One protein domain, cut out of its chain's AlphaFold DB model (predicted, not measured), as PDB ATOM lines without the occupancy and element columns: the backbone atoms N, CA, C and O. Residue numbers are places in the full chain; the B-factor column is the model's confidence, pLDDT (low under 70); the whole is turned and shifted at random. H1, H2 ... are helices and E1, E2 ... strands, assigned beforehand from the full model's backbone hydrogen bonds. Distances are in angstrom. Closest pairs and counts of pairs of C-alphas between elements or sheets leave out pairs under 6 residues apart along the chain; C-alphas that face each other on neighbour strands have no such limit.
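What this domain is: This is residues 432 to 544 of the 1075 residues of a protein of Phytophthora palmivora var. palmivora (UniProt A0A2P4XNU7). A small three-stranded antiparallel sheet, E1, E2 and E3, is covered on one face by H1 and H2, and the long helix H4 packs on those two helices from the side away from the sheet. The short H3 packs on H2, and H5 reaches away from this compact body as an arm, with residues 532 to 544 sticking out. The printed part has 113 residues with five named helices and three named strands, in the order H1 H2 H3 E1 E2 E3 H4 H5; the sheet's order is E1 - E2 - E3, and the class is mixed, helices and strands. The whole is compact, with a radius of gyration of the C-alphas of 14.8 A, and the C-alphas span 47 by 33 by 23 A, the arm H5 adding to the length.

How they stand to each other: The sheet is a meander, each strand the antiparallel neighbour of the one before: E1, residues 468 to 472, E2, residues 476 to 481, and E3, residues 486 to 491. E1 and E2 form a hairpin at 154 degrees between their directions, with N 470 and O 478 within hydrogen-bond range at 2.8 A and N 480 and O 468 at 2.7 A. E2 and E3 form a second hairpin at 155 degrees, with N 479 and O 488 within range at 2.8 A. H1, residues 432 to 444, and H2, residues 448 to 455, lie on the same face of the sheet, an arrangement in two layers, helices on one face of a sheet. H1 has a height over the sheet of 8.5 A and lies over E1, running along the strands at 19 degrees to E1 on the local plane; their closest C-alphas are those of Arg 434 and Ile 472, 5.9 A apart. H2 has a height of 9.0 A and runs across the strands at 88 degrees to E2 on the local plane; it lies over E2 and E3, but only just, with 3 of its 8 C-alphas on each. H2 is the hub, touching three other helices. It touches H1 only at the corner by their link, where the C-alphas of Val 441 and Gly 448 are 5.5 A apart, and their lines stand about perpendicular at 77 degrees. H4, residues 501 to 521, touches H2 with its residues 511 to 519 alone, at a steep tilt of 48 degrees, the same way; the closest C-alphas are those of Tyr 455 and Ala 515, 5.3 A apart. H4 touches H1 with residues 501 to 508 alone, at a shallow tilt of 30 degrees, the same way, closest at the C-alphas of Ala 433 and Glu 501, 4.9 A. H3, residues 461 to 464, touches H2, closest at the C-alphas of Arg 450 and Ala 464, 5.4 A. H5, residues 525 to 544, is close to H2 but not clearly touching, with the C-alphas of Tyr 455 and Met 525 5.4 A apart, and is apart from E1, E2 and E3. Every O i to N i+4 pair is within hydrogen-bond range in H1, H2, H4 and H5; H3 is too short for such a pair.

Where its parts are: E1 measures 11.6 A from first to last C-alpha, E2 15.8 A and E3 16.4 A. H4 is the longest helix, 21 residues over 29.7 A, and H5 covers 24.6 A with a kink of 35 degrees near residue 538. H1 measures 16.3 A, H2 10.8 A and H3 5.3 A. C-alpha 432, where H1 begins, is at (55.915, -37.259, -23.256). C-alpha 468, where E1 begins, is at (39.664, -45.820, -21.457). C-alpha 544, where H5 ends, is at (25.201, -15.459, 2.707).

The domain as a whole: The two C-alphas farthest apart are those of Glu 432 and Leu 542, at 46.8 A. Without residues 532 to 544, which stand free, the body has 100 residues and spans 34 by 28 by 20 A. The printed part has no cut. No link is long: that from E3 to H4, with 9 residues, is short, and the others are tight. The mean pLDDT of the printed part is 74.7; it is under 70 in 30 residues, among them 493 to 500 and 528 to 544, and the mean of H5 is 50.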
ATOM      1  N   GLU A 432      55.405 -36.051 -23.920       64.94
ATOM      2  CA  GLU A 432      55.915 -37.259 -23.256       64.94
ATOM      3  C   GLU A 432      55.189 -37.498 -21.922       64.94
ATOM      4  O   GLU A 432      54.708 -38.598 -21.661       64.94
ATOM      5  N   ALA A 433      54.998 -36.441 -21.124       67.62
ATOM      6  CA  ALA A 433      54.268 -36.522 -19.861       67.62
ATOM      7  C   ALA A 433      52.789 -36.886 -20.071       67.62
ATOM      8  O   ALA A 433      52.264 -37.703 -19.319       67.62
ATOM      9  N   ARG A 434      52.126 -36.336 -21.099       73.94
ATOM     10  CA  ARG A 434      50.744 -36.703 -21.467       73.94
ATOM     11  C   ARG A 434      50.642 -38.191 -21.786       73.94
ATOM     12  O   ARG A 434      49.773 -38.871 -21.254       73.94
ATOM     13  N   THR A 435      51.569 -38.702 -22.590       76.00
ATOM     14  CA  THR A 435      51.597 -40.114 -22.998       76.00
ATOM     15  C   THR A 435      51.840 -41.037 -21.802       76.00
ATOM     16  O   THR A 435      51.101 -42.001 -21.612       76.00
ATOM     17  N   ASN A 436      52.802 -40.699 -20.938       79.19
ATOM     18  CA  ASN A 436      53.098 -41.471 -19.728       79.19
ATOM     19  C   ASN A 436      51.922 -41.479 -18.741       79.19
ATOM     20  O   ASN A 436      51.666 -42.492 -18.097       79.19
ATOM     21  N   LEU A 437      51.192 -40.366 -18.618       84.81
ATOM     22  CA  LEU A 437      50.003 -40.282 -17.766       84.81
ATOM     23  C   LEU A 437      48.817 -41.071 -18.344       84.81
ATOM     24  O   LEU A 437      48.070 -41.676 -17.579       84.81
ATOM     25  N   ILE A 438      48.674 -41.120 -19.674       86.75
ATOM     26  CA  ILE A 438      47.695 -41.977 -20.365       86.75
ATOM     27  C   ILE A 438      47.970 -43.454 -20.102       86.75
ATOM     28  O   ILE A 438      47.074 -44.166 -19.642       86.75
ATOM     29  N   ALA A 439      49.213 -43.893 -20.303       87.50
ATOM     30  CA  ALA A 439      49.626 -45.258 -19.988       87.50
ATOM     31  C   ALA A 439      49.436 -45.577 -18.495       87.50
ATOM     32  O   ALA A 439      48.932 -46.640 -18.144       87.50
ATOM     33  N   PHE A 440      49.737 -44.627 -17.606       89.31
ATOM     34  CA  PHE A 440      49.559 -44.807 -16.166       89.31
ATOM     35  C   PHE A 440      48.107 -45.157 -15.781       89.31
ATOM     36  O   PHE A 440      47.890 -46.105 -15.031       89.31
ATOM     37  N   VAL A 441      47.101 -44.444 -16.301       89.56
ATOM     38  CA  VAL A 441      45.688 -44.706 -15.947       89.56
ATOM     39  C   VAL A 441      45.137 -45.961 -16.623       89.56
ATOM     40  O   VAL A 441      44.354 -46.675 -16.001       89.56
ATOM     41  N   ASN A 442      45.520 -46.219 -17.876       90.19
ATOM     42  CA  ASN A 442      44.960 -47.324 -18.660       90.19
ATOM     43  C   ASN A 442      45.652 -48.670 -18.407       90.19
ATOM     44  O   ASN A 442      44.997 -49.705 -18.486       90.19
ATOM     45  N   GLU A 443      46.961 -48.667 -18.142       86.69
ATOM     46  CA  GLU A 443      47.781 -49.884 -18.077       86.69
ATOM     47  C   GLU A 443      48.298 -50.173 -16.662       86.69
ATOM     48  O   GLU A 443      48.284 -51.324 -16.229       86.69
ATOM     49  N   GLU A 444      48.757 -49.151 -15.924       84.56
ATOM     50  CA  GLU A 444      49.317 -49.346 -14.574       84.56
ATOM     51  C   GLU A 444      48.235 -49.378 -13.474       84.56
ATOM     52  O   GLU A 444      48.399 -50.064 -12.461       84.56
ATOM     53  N   CYS A 445      47.129 -48.647 -13.644       84.44
ATOM     54  CA  CYS A 445      46.023 -48.596 -12.688       84.44
ATOM     55  C   CYS A 445      44.927 -49.613 -13.038       84.44
ATOM     56  O   CYS A 445      44.354 -49.578 -14.124       84.44
ATOM     57  N   PHE A 446      44.573 -50.487 -12.088       80.75
ATOM     58  CA  PHE A 446      43.512 -51.474 -12.296       80.75
ATOM     59  C   PHE A 446      42.146 -50.793 -12.458       80.75
ATOM     60  O   PHE A 446      41.629 -50.210 -11.504       80.75
ATOM     61  N   ASP A 447      41.570 -50.895 -13.657       82.56
ATOM     62  CA  ASP A 447      40.237 -50.381 -14.004       82.56
ATOM     63  C   ASP A 447      40.074 -48.863 -13.751       82.56
ATOM     64  O   ASP A 447      38.999 -48.368 -13.400       82.56
ATOM     65  N   GLY A 448      41.171 -48.105 -13.891       85.75
ATOM     66  CA  GLY A 448      41.231 -46.704 -13.471       85.75
ATOM     67  C   GLY A 448      40.261 -45.794 -14.227       85.75
ATOM     68  O   GLY A 448      39.522 -45.020 -13.617       85.75
ATOM     69  N   ALA A 449      40.199 -45.916 -15.554       88.81
ATOM     70  CA  ALA A 449      39.296 -45.114 -16.379       88.81
ATOM     71  C   ALA A 449      37.808 -45.372 -16.061       88.81
ATOM     72  O   ALA A 449      37.015 -44.430 -16.023       88.81
ATOM     73  N   ARG A 450      37.434 -46.623 -15.763       89.38
ATOM     74  CA  ARG A 450      36.070 -46.990 -15.363       89.38
ATOM     75  C   ARG A 450      35.710 -46.423 -13.993       89.38
ATOM     76  O   ARG A 450      34.621 -45.881 -13.839       89.38
ATOM     77  N   GLN A 451      36.619 -46.484 -13.015       89.81
ATOM     78  CA  GLN A 451      36.399 -45.897 -11.683       89.81
ATOM     79  C   GLN A 451      36.172 -44.384 -11.758       89.81
ATOM     80  O   GLN A 451      35.248 -43.867 -11.128       89.81
ATOM     81  N   LEU A 452      36.957 -43.681 -12.581       89.19
ATOM     82  CA  LEU A 452      36.769 -42.247 -12.803       89.19
ATOM     83  C   LEU A 452      35.414 -41.944 -13.466       89.19
ATOM     84  O   LEU A 452      34.726 -41.015 -13.044       89.19
ATOM     85  N   ALA A 453      34.994 -42.742 -14.456       87.56
ATOM     86  CA  ALA A 453      33.696 -42.581 -15.118       87.56
ATOM     87  C   ALA A 453      32.504 -42.838 -14.176       87.56
ATOM     88  O   ALA A 453      31.536 -42.077 -14.178       87.56
ATOM     89  N   LEU A 454      32.586 -43.878 -13.342       86.88
ATOM     90  CA  LEU A 454      31.560 -44.220 -12.354       86.88
ATOM     91  C   LEU A 454      31.407 -43.129 -11.289       86.88
ATOM     92  O   LEU A 454      30.295 -42.702 -10.986       86.88
ATOM     93  N   TYR A 455      32.522 -42.669 -10.719       88.31
ATOM     94  CA  TYR A 455      32.485 -41.739  -9.597       88.31
ATOM     95  C   TYR A 455      32.294 -40.288 -10.043       88.31
ATOM     96  O   TYR A 455      31.292 -39.672  -9.676       88.31
ATOM     97  N   TYR A 456      33.205 -39.747 -10.859       83.62
ATOM     98  CA  TYR A 456      33.150 -38.348 -11.297       83.62
ATOM     99  C   TYR A 456      32.123 -38.123 -12.408       83.62
ATOM    100  O   TYR A 456      31.444 -37.100 -12.418       83.62
ATOM    101  N   GLY A 457      31.964 -39.091 -13.314       80.06
ATOM    102  CA  GLY A 457      30.947 -39.042 -14.367       80.06
ATOM    103  C   GLY A 457      29.541 -39.428 -13.909       80.06
ATOM    104  O   GLY A 457      28.584 -39.167 -14.633       80.06
ATOM    105  N   SER A 458      29.402 -40.049 -12.728       84.38
ATOM    106  CA  SER A 458      28.137 -40.633 -12.243       84.38
ATOM    107  C   SER A 458      27.467 -41.568 -13.264       84.38
ATOM    108  O   SER A 458      26.241 -41.663 -13.325       84.38
ATOM    109  N   VAL A 459      28.280 -42.240 -14.083       82.69
ATOM    110  CA  VAL A 459      27.833 -43.179 -15.117       82.69
ATOM    111  C   VAL A 459      27.491 -44.524 -14.468       82.69
ATOM    112  O   VAL A 459      28.098 -44.905 -13.470       82.69
ATOM    113  N   THR A 460      26.505 -45.251 -15.001       84.62
ATOM    114  CA  THR A 460      26.146 -46.587 -14.499       84.62
ATOM    115  C   THR A 460      27.193 -47.635 -14.881       84.62
ATOM    116  O   THR A 460      27.952 -47.469 -15.835       84.62
ATOM    117  N   GLU A 461      27.227 -48.745 -14.146       83.69
ATOM    118  CA  GLU A 461      28.253 -49.781 -14.306       83.69
ATOM    119  C   GLU A 461      28.290 -50.412 -15.706       83.69
ATOM    120  O   GLU A 461      29.377 -50.608 -16.251       83.69
ATOM    121  N   GLU A 462      27.123 -50.630 -16.318       82.94
ATOM    122  CA  GLU A 462      26.977 -51.143 -17.690       82.94
ATOM    123  C   GLU A 462      27.504 -50.160 -18.751       82.94
ATOM    124  O   GLU A 462      28.052 -50.552 -19.782       82.94
ATOM    125  N   LEU A 463      27.362 -48.855 -18.508       81.19
ATOM    126  CA  LEU A 463      27.774 -47.811 -19.450       81.19
ATOM    127  C   LEU A 463      29.263 -47.456 -19.331       81.19
ATOM    128  O   LEU A 463      29.850 -46.958 -20.293       81.19
ATOM    129  N   ALA A 464      29.873 -47.720 -18.174       83.31
ATOM    130  CA  ALA A 464      31.299 -47.510 -17.930       83.31
ATOM    131  C   ALA A 464      32.174 -48.695 -18.388       83.31
ATOM    132  O   ALA A 464      33.401 -48.590 -18.397       83.31
ATOM    133  N   GLU A 465      31.572 -49.826 -18.763       84.94
ATOM    134  CA  GLU A 465      32.303 -51.004 -19.228       84.94
ATOM    135  C   GLU A 465      33.128 -50.690 -20.495       84.94
ATOM    136  O   GLU A 465      32.635 -50.114 -21.466       84.94
ATOM    137  N   GLY A 466      34.422 -51.030 -20.468       82.88
ATOM    138  CA  GLY A 466      35.362 -50.734 -21.556       82.88
ATOM    139  C   GLY A 466      35.872 -49.285 -21.613       82.88
ATOM    140  O   GLY A 466      36.482 -48.902 -22.613       82.88
ATOM    141  N   ALA A 467      35.639 -48.471 -20.577       89.00
ATOM    142  CA  ALA A 467      36.142 -47.098 -20.515       89.00
ATOM    143  C   ALA A 467      37.679 -47.031 -20.585       89.00
ATOM    144  O   ALA A 467      38.378 -47.785 -19.911       89.00
ATOM    145  N   THR A 468      38.213 -46.079 -21.357       90.88
ATOM    146  CA  THR A 468      39.664 -45.820 -21.457       90.88
ATOM    147  C   THR A 468      39.957 -44.324 -21.447       90.88
ATOM    148  O   THR A 468      39.152 -43.521 -21.912       90.88
ATOM    149  N   MET A 469      41.112 -43.911 -20.927       89.56
ATOM    150  CA  MET A 469      41.563 -42.522 -21.008       89.56
ATOM    151  C   MET A 469      42.148 -42.239 -22.395       89.56
ATOM    152  O   MET A 469      43.116 -42.873 -22.810       89.56
ATOM    153  N   SER A 470      41.549 -41.282 -23.102       82.31
ATOM    154  CA  SER A 470      41.885 -40.917 -24.485       82.31
ATOM    155  C   SER A 470      42.890 -39.767 -24.577       82.31
ATOM    156  O   SER A 470      43.791 -39.796 -25.413       82.31
ATOM    157  N   SER A 471      42.778 -38.772 -23.694       81.56
ATOM    158  CA  SER A 471      43.722 -37.661 -23.598       81.56
ATOM    159  C   SER A 471      43.758 -37.079 -22.189       81.56
ATOM    160  O   SER A 471      42.861 -37.294 -21.375       81.56
ATOM    161  N   ILE A 472      44.823 -36.332 -21.909       81.25
ATOM    162  CA  ILE A 472      44.997 -35.549 -20.687       81.25
ATOM    163  C   ILE A 472      45.521 -34.165 -21.064       81.25
ATOM    164  O   ILE A 472      46.495 -34.044 -21.818       81.25
ATOM    165  N   ASP A 473      44.852 -33.141 -20.554       76.44
ATOM    166  CA  ASP A 473      45.229 -31.734 -20.630       76.44
ATOM    167  C   ASP A 473      45.673 -31.242 -19.248       76.44
ATOM    168  O   ASP A 473      45.705 -31.990 -18.273       76.44
ATOM    169  N   GLU A 474      46.074 -29.979 -19.139       72.88
ATOM    170  CA  GLU A 474      46.565 -29.414 -17.881       72.88
ATOM    171  C   GLU A 474      45.462 -29.312 -16.821       72.88
ATOM    172  O   GLU A 474      45.773 -29.223 -15.641       72.88
ATOM    173  N   HIS A 475      44.187 -29.322 -17.213       71.25
ATOM    174  CA  HIS A 475      43.060 -29.094 -16.301       71.25
ATOM    175  C   HIS A 475      42.056 -30.246 -16.258       71.25
ATOM    176  O   HIS A 475      41.196 -30.255 -15.377       71.25
ATOM    177  N   GLU A 476      42.152 -31.206 -17.177       78.81
ATOM    178  CA  GLU A 476      41.172 -32.276 -17.314       78.81
ATOM    179  C   GLU A 476      41.764 -33.546 -17.925       78.81
ATOM    180  O   GLU A 476      42.764 -33.520 -18.648       78.81
ATOM    181  N   VAL A 477      41.106 -34.667 -17.649       86.25
ATOM    182  CA  VAL A 477      41.276 -35.933 -18.363       86.25
ATOM    183  C   VAL A 477      40.043 -36.233 -19.189       86.25
ATOM    184  O   VAL A 477      38.923 -36.023 -18.738       86.25
ATOM    185  N   VAL A 478      40.239 -36.767 -20.388       83.81
ATOM    186  CA  VAL A 478      39.147 -37.139 -21.288       83.81
ATOM    187  C   VAL A 478      39.071 -38.656 -21.383       83.81
ATOM    188  O   VAL A 478      39.981 -39.317 -21.889       83.81
ATOM    189  N   LEU A 479      37.959 -39.211 -20.919       87.50
ATOM    190  CA  LEU A 479      37.633 -40.630 -20.954       87.50
ATOM    191  C   LEU A 479      36.777 -40.935 -22.188       87.50
ATOM    192  O   LEU A 479      35.862 -40.186 -22.515       87.50
ATOM    193  N   SER A 480      37.043 -42.042 -22.867       85.75
ATOM    194  CA  SER A 480      36.209 -42.583 -23.937       85.75
ATOM    195  C   SER A 480      35.307 -43.677 -23.374       85.75
ATOM    196  O   SER A 480      35.801 -44.611 -22.738       85.75
ATOM    197  N   LEU A 481      33.997 -43.552 -23.600       88.00
ATOM    198  CA  LEU A 481      32.973 -44.499 -23.155       88.00
ATOM    199  C   LEU A 481      32.385 -45.220 -24.383       88.00
ATOM    200  O   LEU A 481      31.517 -44.660 -25.065       88.00
ATOM    201  N   PRO A 482      32.843 -46.443 -24.705       79.69
ATOM    202  CA  PRO A 482      32.474 -47.121 -25.950       79.69
ATOM    203  C   PRO A 482      30.980 -47.463 -26.026       79.69
ATOM    204  O   PRO A 482      30.373 -47.287 -27.084       79.69
ATOM    205  N   ASN A 483      30.359 -47.847 -24.906       77.50
ATOM    206  CA  ASN A 483      28.934 -48.194 -24.849       77.50
ATOM    207  C   ASN A 483      28.006 -46.976 -25.018       77.50
ATOM    208  O   ASN A 483      26.872 -47.125 -25.469       77.50
ATOM    209  N   MET A 484      28.493 -45.762 -24.728       72.81
ATOM    210  CA  MET A 484      27.745 -44.509 -24.920       72.81
ATOM    211  C   MET A 484      28.080 -43.788 -26.233       72.81
ATOM    212  O   MET A 484      27.385 -42.840 -26.589       72.81
ATOM    213  N   LYS A 485      29.139 -44.204 -26.947       76.56
ATOM    214  CA  LYS A 485      29.711 -43.478 -28.101       76.56
ATOM    215  C   LYS A 485      30.001 -42.000 -27.796       76.56
ATOM    216  O   LYS A 485      29.824 -41.136 -28.654       76.56
ATOM    217  N   LEU A 486      30.440 -41.707 -26.572       71.69
ATOM    218  CA  LEU A 486      30.701 -40.353 -26.084       71.69
ATOM    219  C   LEU A 486      32.041 -40.289 -25.343       71.69
ATOM    220  O   LEU A 486      32.554 -41.296 -24.851       71.69
ATOM    221  N   THR A 487      32.600 -39.086 -25.265       75.19
ATOM    222  CA  THR A 487      33.780 -38.778 -24.451       75.19
ATOM    223  C   THR A 487      33.378 -37.934 -23.251       75.19
ATOM    224  O   THR A 487      32.652 -36.952 -23.402       75.19
ATOM    225  N   LEU A 488      33.867 -38.298 -22.071       74.25
ATOM    226  CA  LEU A 488      33.612 -37.622 -20.807       74.25
ATOM    227  C   LEU A 488      34.884 -36.900 -20.355       74.25
ATOM    228  O   LEU A 488      35.893 -37.546 -20.085       74.25
ATOM    229  N   ALA A 489      34.829 -35.574 -20.248       75.56
ATOM    230  CA  ALA A 489      35.903 -34.785 -19.657       75.56
ATOM    231  C   ALA A 489      35.703 -34.675 -18.137       75.56
ATOM    232  O   ALA A 489      34.627 -34.298 -17.672       75.56
ATOM    233  N   VAL A 490      36.735 -35.012 -17.368       78.81
ATOM    234  CA  VAL A 490      36.766 -34.926 -15.906       78.81
ATOM    235  C   VAL A 490      37.867 -33.950 -15.512       78.81
ATOM    236  O   VAL A 490      39.050 -34.211 -15.731       78.81
ATOM    237  N   GLY A 491      37.481 -32.811 -14.944       75.31
ATOM    238  CA  GLY A 491      38.423 -31.799 -14.472       75.31
ATOM    239  C   GLY A 491      39.156 -32.222 -13.196       75.31
ATOM    240  O   GLY A 491      38.611 -32.955 -12.376       75.31
ATOM    241  N   PHE A 492      40.360 -31.691 -12.971       72.19
ATOM    242  CA  PHE A 492      41.137 -31.920 -11.739       72.19
ATOM    243  C   PHE A 492      40.623 -31.142 -10.507       72.19
ATOM    244  O   PHE A 492      41.248 -31.162  -9.442       72.19
ATOM    245  N   GLY A 493      39.489 -30.447 -10.638       66.69
ATOM    246  CA  GLY A 493      38.853 -29.696  -9.558       66.69
ATOM    247  C   GLY A 493      39.711 -28.530  -9.059       66.69
ATOM    248  O   GLY A 493      40.145 -27.686  -9.838       66.69
ATOM    249  N   SER A 494      39.936 -28.473  -7.744       48.09
ATOM    250  CA  SER A 494      40.766 -27.458  -7.073       48.09
ATOM    251  C   SER A 494      42.272 -27.724  -7.175       48.09
ATOM    252  O   SER A 494      43.078 -26.880  -6.769       48.09
ATOM    253  N   SER A 495      42.667 -28.877  -7.719       56.84
ATOM    254  CA  SER A 495      44.067 -29.171  -8.006       56.84
ATOM    255  C   SER A 495      44.568 -28.210  -9.084       56.84
ATOM    256  O   SER A 495      43.901 -27.980 -10.092       56.84
ATOM    257  N   GLY A 496      45.742 -27.609  -8.871       52.47
ATOM    258  CA  GLY A 496      46.339 -26.706  -9.856       52.47
ATOM    259  C   GLY A 496      46.613 -27.416 -11.190       52.47
ATOM    260  O   GLY A 496      46.634 -28.647 -11.235       52.47
ATOM    261  N   PRO A 497      46.869 -26.671 -12.283       61.19
ATOM    262  CA  PRO A 497      47.104 -27.282 -13.581       61.19
ATOM    263  C   PRO A 497      48.242 -28.308 -13.531       61.19
ATOM    264  O   PRO A 497      49.348 -28.020 -13.050       61.19
ATOM    265  N   VAL A 498      47.987 -29.501 -14.063       65.12
ATOM    266  CA  VAL A 498      48.972 -30.568 -14.211       65.12
ATOM    267  C   VAL A 498      50.015 -30.108 -15.224       65.12
ATOM    268  O   VAL A 498      49.794 -30.078 -16.426       65.12
ATOM    269  N   THR A 499      51.179 -29.714 -14.710       59.03
ATOM    270  CA  THR A 499      52.302 -29.161 -15.493       59.03
ATOM    271  C   THR A 499      53.477 -30.135 -15.616       59.03
ATOM    272  O   THR A 499      54.528 -29.801 -16.165       59.03
ATOM    273  N   GLY A 500      53.329 -31.364 -15.110       60.34
ATOM    274  CA  GLY A 500      54.339 -32.409 -15.241       60.34
ATOM    275  C   GLY A 500      53.880 -33.773 -14.735       60.34
ATOM    276  O   GLY A 500      52.974 -33.872 -13.913       60.34
ATOM    277  N   GLU A 501      54.562 -34.822 -15.198       72.00
ATOM    278  CA  GLU A 501      54.195 -36.224 -14.954       72.00
ATOM    279  C   GLU A 501      54.109 -36.593 -13.466       72.00
ATOM    280  O   GLU A 501      53.140 -37.206 -13.042       72.00
ATOM    281  N   GLY A 502      55.094 -36.207 -12.648       67.06
ATOM    282  CA  GLY A 502      55.113 -36.590 -11.230       67.06
ATOM    283  C   GLY A 502      53.910 -36.057 -10.449       67.06
ATOM    284  O   GLY A 502      53.315 -36.792  -9.668       67.06
ATOM    285  N   TYR A 503      53.529 -34.801 -10.705       66.06
ATOM    286  CA  TYR A 503      52.335 -34.209 -10.104       66.06
ATOM    287  C   TYR A 503      51.060 -34.796 -10.712       66.06
ATOM    288  O   TYR A 503      50.163 -35.167  -9.969       66.06
ATOM    289  N   GLY A 504      51.014 -34.984 -12.037       76.19
ATOM    290  CA  GLY A 504      49.882 -35.627 -12.708       76.19
ATOM    291  C   GLY A 504      49.592 -37.032 -12.179       76.19
ATOM    292  O   GLY A 504      48.444 -37.349 -11.902       76.19
ATOM    293  N   ARG A 505      50.624 -37.857 -11.943       84.25
ATOM    294  CA  ARG A 505      50.465 -39.194 -11.345       84.25
ATOM    295  C   ARG A 505      49.924 -39.114  -9.919       84.25
ATOM    296  O   ARG A 505      49.164 -39.989  -9.529       84.25
ATOM    297  N   GLN A 506      50.334 -38.114  -9.138       78.38
ATOM    298  CA  GLN A 506      49.824 -37.925  -7.780       78.38
ATOM    299  C   GLN A 506      48.348 -37.514  -7.805       78.38
ATOM    300  O   GLN A 506      47.537 -38.215  -7.216       78.38
ATOM    301  N   VAL A 507      47.994 -36.488  -8.588       80.06
ATOM    302  CA  VAL A 507      46.603 -36.037  -8.772       80.06
ATOM    303  C   VAL A 507      45.710 -37.192  -9.226       80.06
ATOM    304  O   VAL A 507      44.670 -37.436  -8.630       80.06
ATOM    305  N   LEU A 508      46.143 -37.970 -10.222       86.81
ATOM    306  CA  LEU A 508      45.372 -39.112 -10.714       86.81
ATOM    307  C   LEU A 508      45.260 -40.244  -9.686       86.81
ATOM    308  O   LEU A 508      44.216 -40.882  -9.613       86.81
ATOM    309  N   LYS A 509      46.297 -40.500  -8.878       87.25
ATOM    310  CA  LYS A 509      46.218 -41.479  -7.779       87.25
ATOM    311  C   LYS A 509      45.242 -41.040  -6.700       87.25
ATOM    312  O   LYS A 509      44.490 -41.879  -6.217       87.25
ATOM    313  N   ASP A 510      45.259 -39.762  -6.344       83.19
ATOM    314  CA  ASP A 510      44.363 -39.210  -5.334       83.19
ATOM    315  C   ASP A 510      42.916 -39.253  -5.837       83.19
ATOM    316  O   ASP A 510      42.051 -39.763  -5.130       83.19
ATOM    317  N   MET A 511      42.681 -38.883  -7.101       88.00
ATOM    318  CA  MET A 511      41.368 -39.006  -7.744       88.00
ATOM    319  C   MET A 511      40.877 -40.455  -7.829       88.00
ATOM    320  O   MET A 511      39.710 -40.737  -7.582       88.00
ATOM    321  N   LEU A 512      41.753 -41.401  -8.173       89.06
ATOM    322  CA  LEU A 512      41.397 -42.823  -8.222       89.06
ATOM    323  C   LEU A 512      41.121 -43.391  -6.828       89.06
ATOM    324  O   LEU A 512      40.229 -44.220  -6.664       89.06
ATOM    325  N   LYS A 513      41.868 -42.945  -5.818       88.38
ATOM    326  CA  LYS A 513      41.646 -43.339  -4.428       88.38
ATOM    327  C   LYS A 513      40.314 -42.793  -3.913       88.38
ATOM    328  O   LYS A 513      39.549 -43.561  -3.339       88.38
ATOM    329  N   GLU A 514      40.030 -41.518  -4.166       86.19
ATOM    330  CA  GLU A 514      38.751 -40.874  -3.853       86.19
ATOM    331  C   GLU A 514      37.594 -41.598  -4.548       86.19
ATOM    332  O   GLU A 514      36.641 -42.013  -3.889       86.19
ATOM    333  N   ALA A 515      37.723 -41.859  -5.853       86.69
ATOM    334  CA  ALA A 515      36.730 -42.603  -6.615       86.69
ATOM    335  C   ALA A 515      36.504 -44.012  -6.051       86.69
ATOM    336  O   ALA A 515      35.363 -44.433  -5.867       86.69
ATOM    337  N   GLY A 516      37.574 -44.736  -5.722       86.19
ATOM    338  CA  GLY A 516      37.486 -46.073  -5.143       86.19
ATOM    339  C   GLY A 516      36.848 -46.096  -3.749       86.19
ATOM    340  O   GLY A 516      36.077 -47.009  -3.445       86.19
ATOM    341  N   GLU A 517      37.150 -45.117  -2.894       86.06
ATOM    342  CA  GLU A 517      36.539 -44.974  -1.565       86.06
ATOM    343  C   GLU A 517      35.058 -44.581  -1.669       86.06
ATOM    344  O   GLU A 517      34.218 -45.195  -1.006       86.06
ATOM    345  N   GLY A 518      34.724 -43.643  -2.557       83.25
ATOM    346  CA  GLY A 518      33.353 -43.221  -2.825       83.25
ATOM    347  C   GLY A 518      32.478 -44.350  -3.366       83.25
ATOM    348  O   GLY A 518      31.424 -44.638  -2.797       83.25
ATOM    349  N   ILE A 519      32.959 -45.076  -4.382       84.31
ATOM    350  CA  ILE A 519      32.244 -46.230  -4.950       84.31
ATOM    351  C   ILE A 519      31.989 -47.297  -3.874       84.31
ATOM    352  O   ILE A 519      30.876 -47.813  -3.780       84.31
ATOM    353  N   LYS A 520      32.975 -47.596  -3.013       84.50
ATOM    354  CA  LYS A 520      32.800 -48.541  -1.890       84.50
ATOM    355  C   LYS A 520      31.785 -48.059  -0.854       84.50
ATOM    356  O   LYS A 520      31.098 -48.886  -0.260       84.50
ATOM    357  N   ALA A 521      31.692 -46.750  -0.637       80.38
ATOM    358  CA  ALA A 521      30.694 -46.140   0.234       80.38
ATOM    359  C   ALA A 521      29.294 -46.048  -0.413       80.38
ATOM    360  O   ALA A 521      28.335 -45.696   0.270       80.38
ATOM    361  N   GLY A 522      29.154 -46.376  -1.706       78.94
ATOM    362  CA  GLY A 522      27.908 -46.220  -2.470       78.94
ATOM    363  C   GLY A 522      27.620 -44.775  -2.913       78.94
ATOM    364  O   GLY A 522      26.530 -44.480  -3.428       78.94
ATOM    365  N   ASP A 523      28.600 -43.890  -2.734       76.06
ATOM    366  CA  ASP A 523      28.548 -42.469  -3.047       76.06
ATOM    367  C   ASP A 523      29.233 -42.208  -4.405       76.06
ATOM    368  O   ASP A 523      30.320 -42.704  -4.688       76.06
ATOM    369  N   THR A 524      28.598 -41.419  -5.272       82.69
ATOM    370  CA  THR A 524      29.221 -40.885  -6.498       82.69
ATOM    371  C   THR A 524      29.464 -39.393  -6.323       82.69
ATOM    372  O   THR A 524      28.796 -38.763  -5.502       82.69
ATOM    373  N   MET A 525      30.356 -38.796  -7.114       70.00
ATOM    374  CA  MET A 525      30.576 -37.349  -7.076       70.00
ATOM    375  C   MET A 525      29.273 -36.589  -7.348       70.00
ATOM    376  O   MET A 525      29.010 -35.590  -6.700       70.00
ATOM    377  N   GLY A 526      28.382 -37.095  -8.207       68.19
ATOM    378  CA  GLY A 526      27.051 -36.509  -8.394       68.19
ATOM    379  C   GLY A 526      26.186 -36.535  -7.127       68.19
ATOM    380  O   GLY A 526      25.516 -35.550  -6.825       68.19
ATOM    381  N   LYS A 527      26.224 -37.620  -6.339       70.38
ATOM    382  CA  LYS A 527      25.514 -37.710  -5.047       70.38
ATOM    383  C   LYS A 527      26.165 -36.847  -3.965       70.38
ATOM    384  O   LYS A 527      25.448 -36.235  -3.176       70.38
ATOM    385  N   LEU A 528      27.496 -36.793  -3.931       63.91
ATOM    386  CA  LEU A 528      28.261 -35.982  -2.986       63.91
ATOM    387  C   LEU A 528      28.126 -34.500  -3.291       63.91
ATOM    388  O   LEU A 528      27.822 -33.770  -2.365       63.91
ATOM    389  N   ILE A 529      28.196 -34.082  -4.556       57.94
ATOM    390  CA  ILE A 529      27.847 -32.724  -4.983       57.94
ATOM    391  C   ILE A 529      26.413 -32.423  -4.586       57.94
ATOM    392  O   ILE A 529      26.172 -31.337  -4.110       57.94
ATOM    393  N   ASN A 530      25.456 -33.347  -4.697       57.09
ATOM    394  CA  ASN A 530      24.095 -33.064  -4.231       57.09
ATOM    395  C   ASN A 530      24.027 -32.902  -2.699       57.09
ATOM    396  O   ASN A 530      23.324 -32.034  -2.193       57.09
ATOM    397  N   ARG A 531      24.782 -33.704  -1.937       59.81
ATOM    398  CA  ARG A 531      24.816 -33.656  -0.465       59.81
ATOM    399  C   ARG A 531      25.593 -32.448   0.065       59.81
ATOM    400  O   ARG A 531      25.134 -31.810   1.003       59.81
ATOM    401  N   GLU A 532      26.734 -32.129  -0.533       50.03
ATOM    402  CA  GLU A 532      27.515 -30.913  -0.312       50.03
ATOM    403  C   GLU A 532      26.804 -29.698  -0.866       50.03
ATOM    404  O   GLU A 532      26.868 -28.688  -0.220       50.03
ATOM    405  N   TYR A 533      26.036 -29.763  -1.948       46.06
ATOM    406  CA  TYR A 533      25.186 -28.655  -2.389       46.06
ATOM    407  C   TYR A 533      24.080 -28.383  -1.374       46.06
ATOM    408  O   TYR A 533      23.741 -27.231  -1.153       46.06
ATOM    409  N   MET A 534      23.548 -29.406  -0.701       45.44
ATOM    410  CA  MET A 534      22.607 -29.212   0.409       45.44
ATOM    411  C   MET A 534      23.307 -28.670   1.665       45.44
ATOM    412  O   MET A 534      22.769 -27.788   2.326       45.44
ATOM    413  N   LYS A 535      24.534 -29.122   1.954       45.53
ATOM    414  CA  LYS A 535      25.341 -28.659   3.098       45.53
ATOM    415  C   LYS A 535      25.954 -27.275   2.893       45.53
ATOM    416  O   LYS A 535      26.019 -26.504   3.832       45.53
ATOM    417  N   ASP A 536      26.365 -26.964   1.674       41.22
ATOM    418  CA  ASP A 536      26.768 -25.657   1.184       41.22
ATOM    419  C   ASP A 536      25.537 -24.802   1.021       41.22
ATOM    420  O   ASP A 536      25.668 -23.632   1.241       41.22
ATOM    421  N   LYS A 537      24.330 -25.291   0.729       44.97
ATOM    422  CA  LYS A 537      23.125 -24.455   0.845       44.97
ATOM    423  C   LYS A 537      22.891 -24.051   2.301       44.97
ATOM    424  O   LYS A 537      22.586 -22.900   2.556       44.97
ATOM    425  N   GLU A 538      23.126 -24.939   3.265       43.34
ATOM    426  CA  GLU A 538      23.073 -24.602   4.697       43.34
ATOM    427  C   GLU A 538      24.240 -23.701   5.146       43.34
ATOM    428  O   GLU A 538      24.030 -22.743   5.887       43.34
ATOM    429  N   LEU A 539      25.461 -23.954   4.666       38.41
ATOM    430  CA  LEU A 539      26.655 -23.167   4.978       38.41
ATOM    431  C   LEU A 539      26.670 -21.842   4.219       38.41
ATOM    432  O   LEU A 539      27.176 -20.877   4.747       38.41
ATOM    433  N   LYS A 540      26.074 -21.773   3.031       40.94
ATOM    434  CA  LYS A 540      25.816 -20.582   2.217       40.94
ATOM    435  C   LYS A 540      24.584 -19.855   2.714       40.94
ATOM    436  O   LYS A 540      24.579 -18.662   2.620       40.94
ATOM    437  N   ASN A 541      23.640 -20.467   3.419       45.09
ATOM    438  CA  ASN A 541      22.689 -19.703   4.236       45.09
ATOM    439  C   ASN A 541      23.375 -19.072   5.469       45.09
ATOM    440  O   ASN A 541      22.977 -18.006   5.932       45.09
ATOM    441  N   LEU A 542      24.430 -19.714   5.992       37.81
ATOM    442  CA  LEU A 542      25.264 -19.210   7.095       37.81
ATOM    443  C   LEU A 542      26.381 -18.251   6.635       37.81
ATOM    444  O   LEU A 542      26.908 -17.488   7.435       37.81
ATOM    445  N   VAL A 543      26.771 -18.326   5.364       38.81
ATOM    446  CA  VAL A 543      27.807 -17.512   4.733       38.81
ATOM    447  C   VAL A 543      27.168 -16.418   3.901       38.81
ATOM    448  O   VAL A 543      27.731 -15.356   3.908       38.81
ATOM    449  N   ASP A 544      25.979 -16.556   3.316       39.56
ATOM    450  CA  ASP A 544      25.201 -15.459   2.707       39.56
ATOM    451  C   ASP A 544      24.798 -14.438   3.789       39.56
ATOM    452  O   ASP A 544      24.720 -13.253   3.496       39.56
TER     453      ASP A 544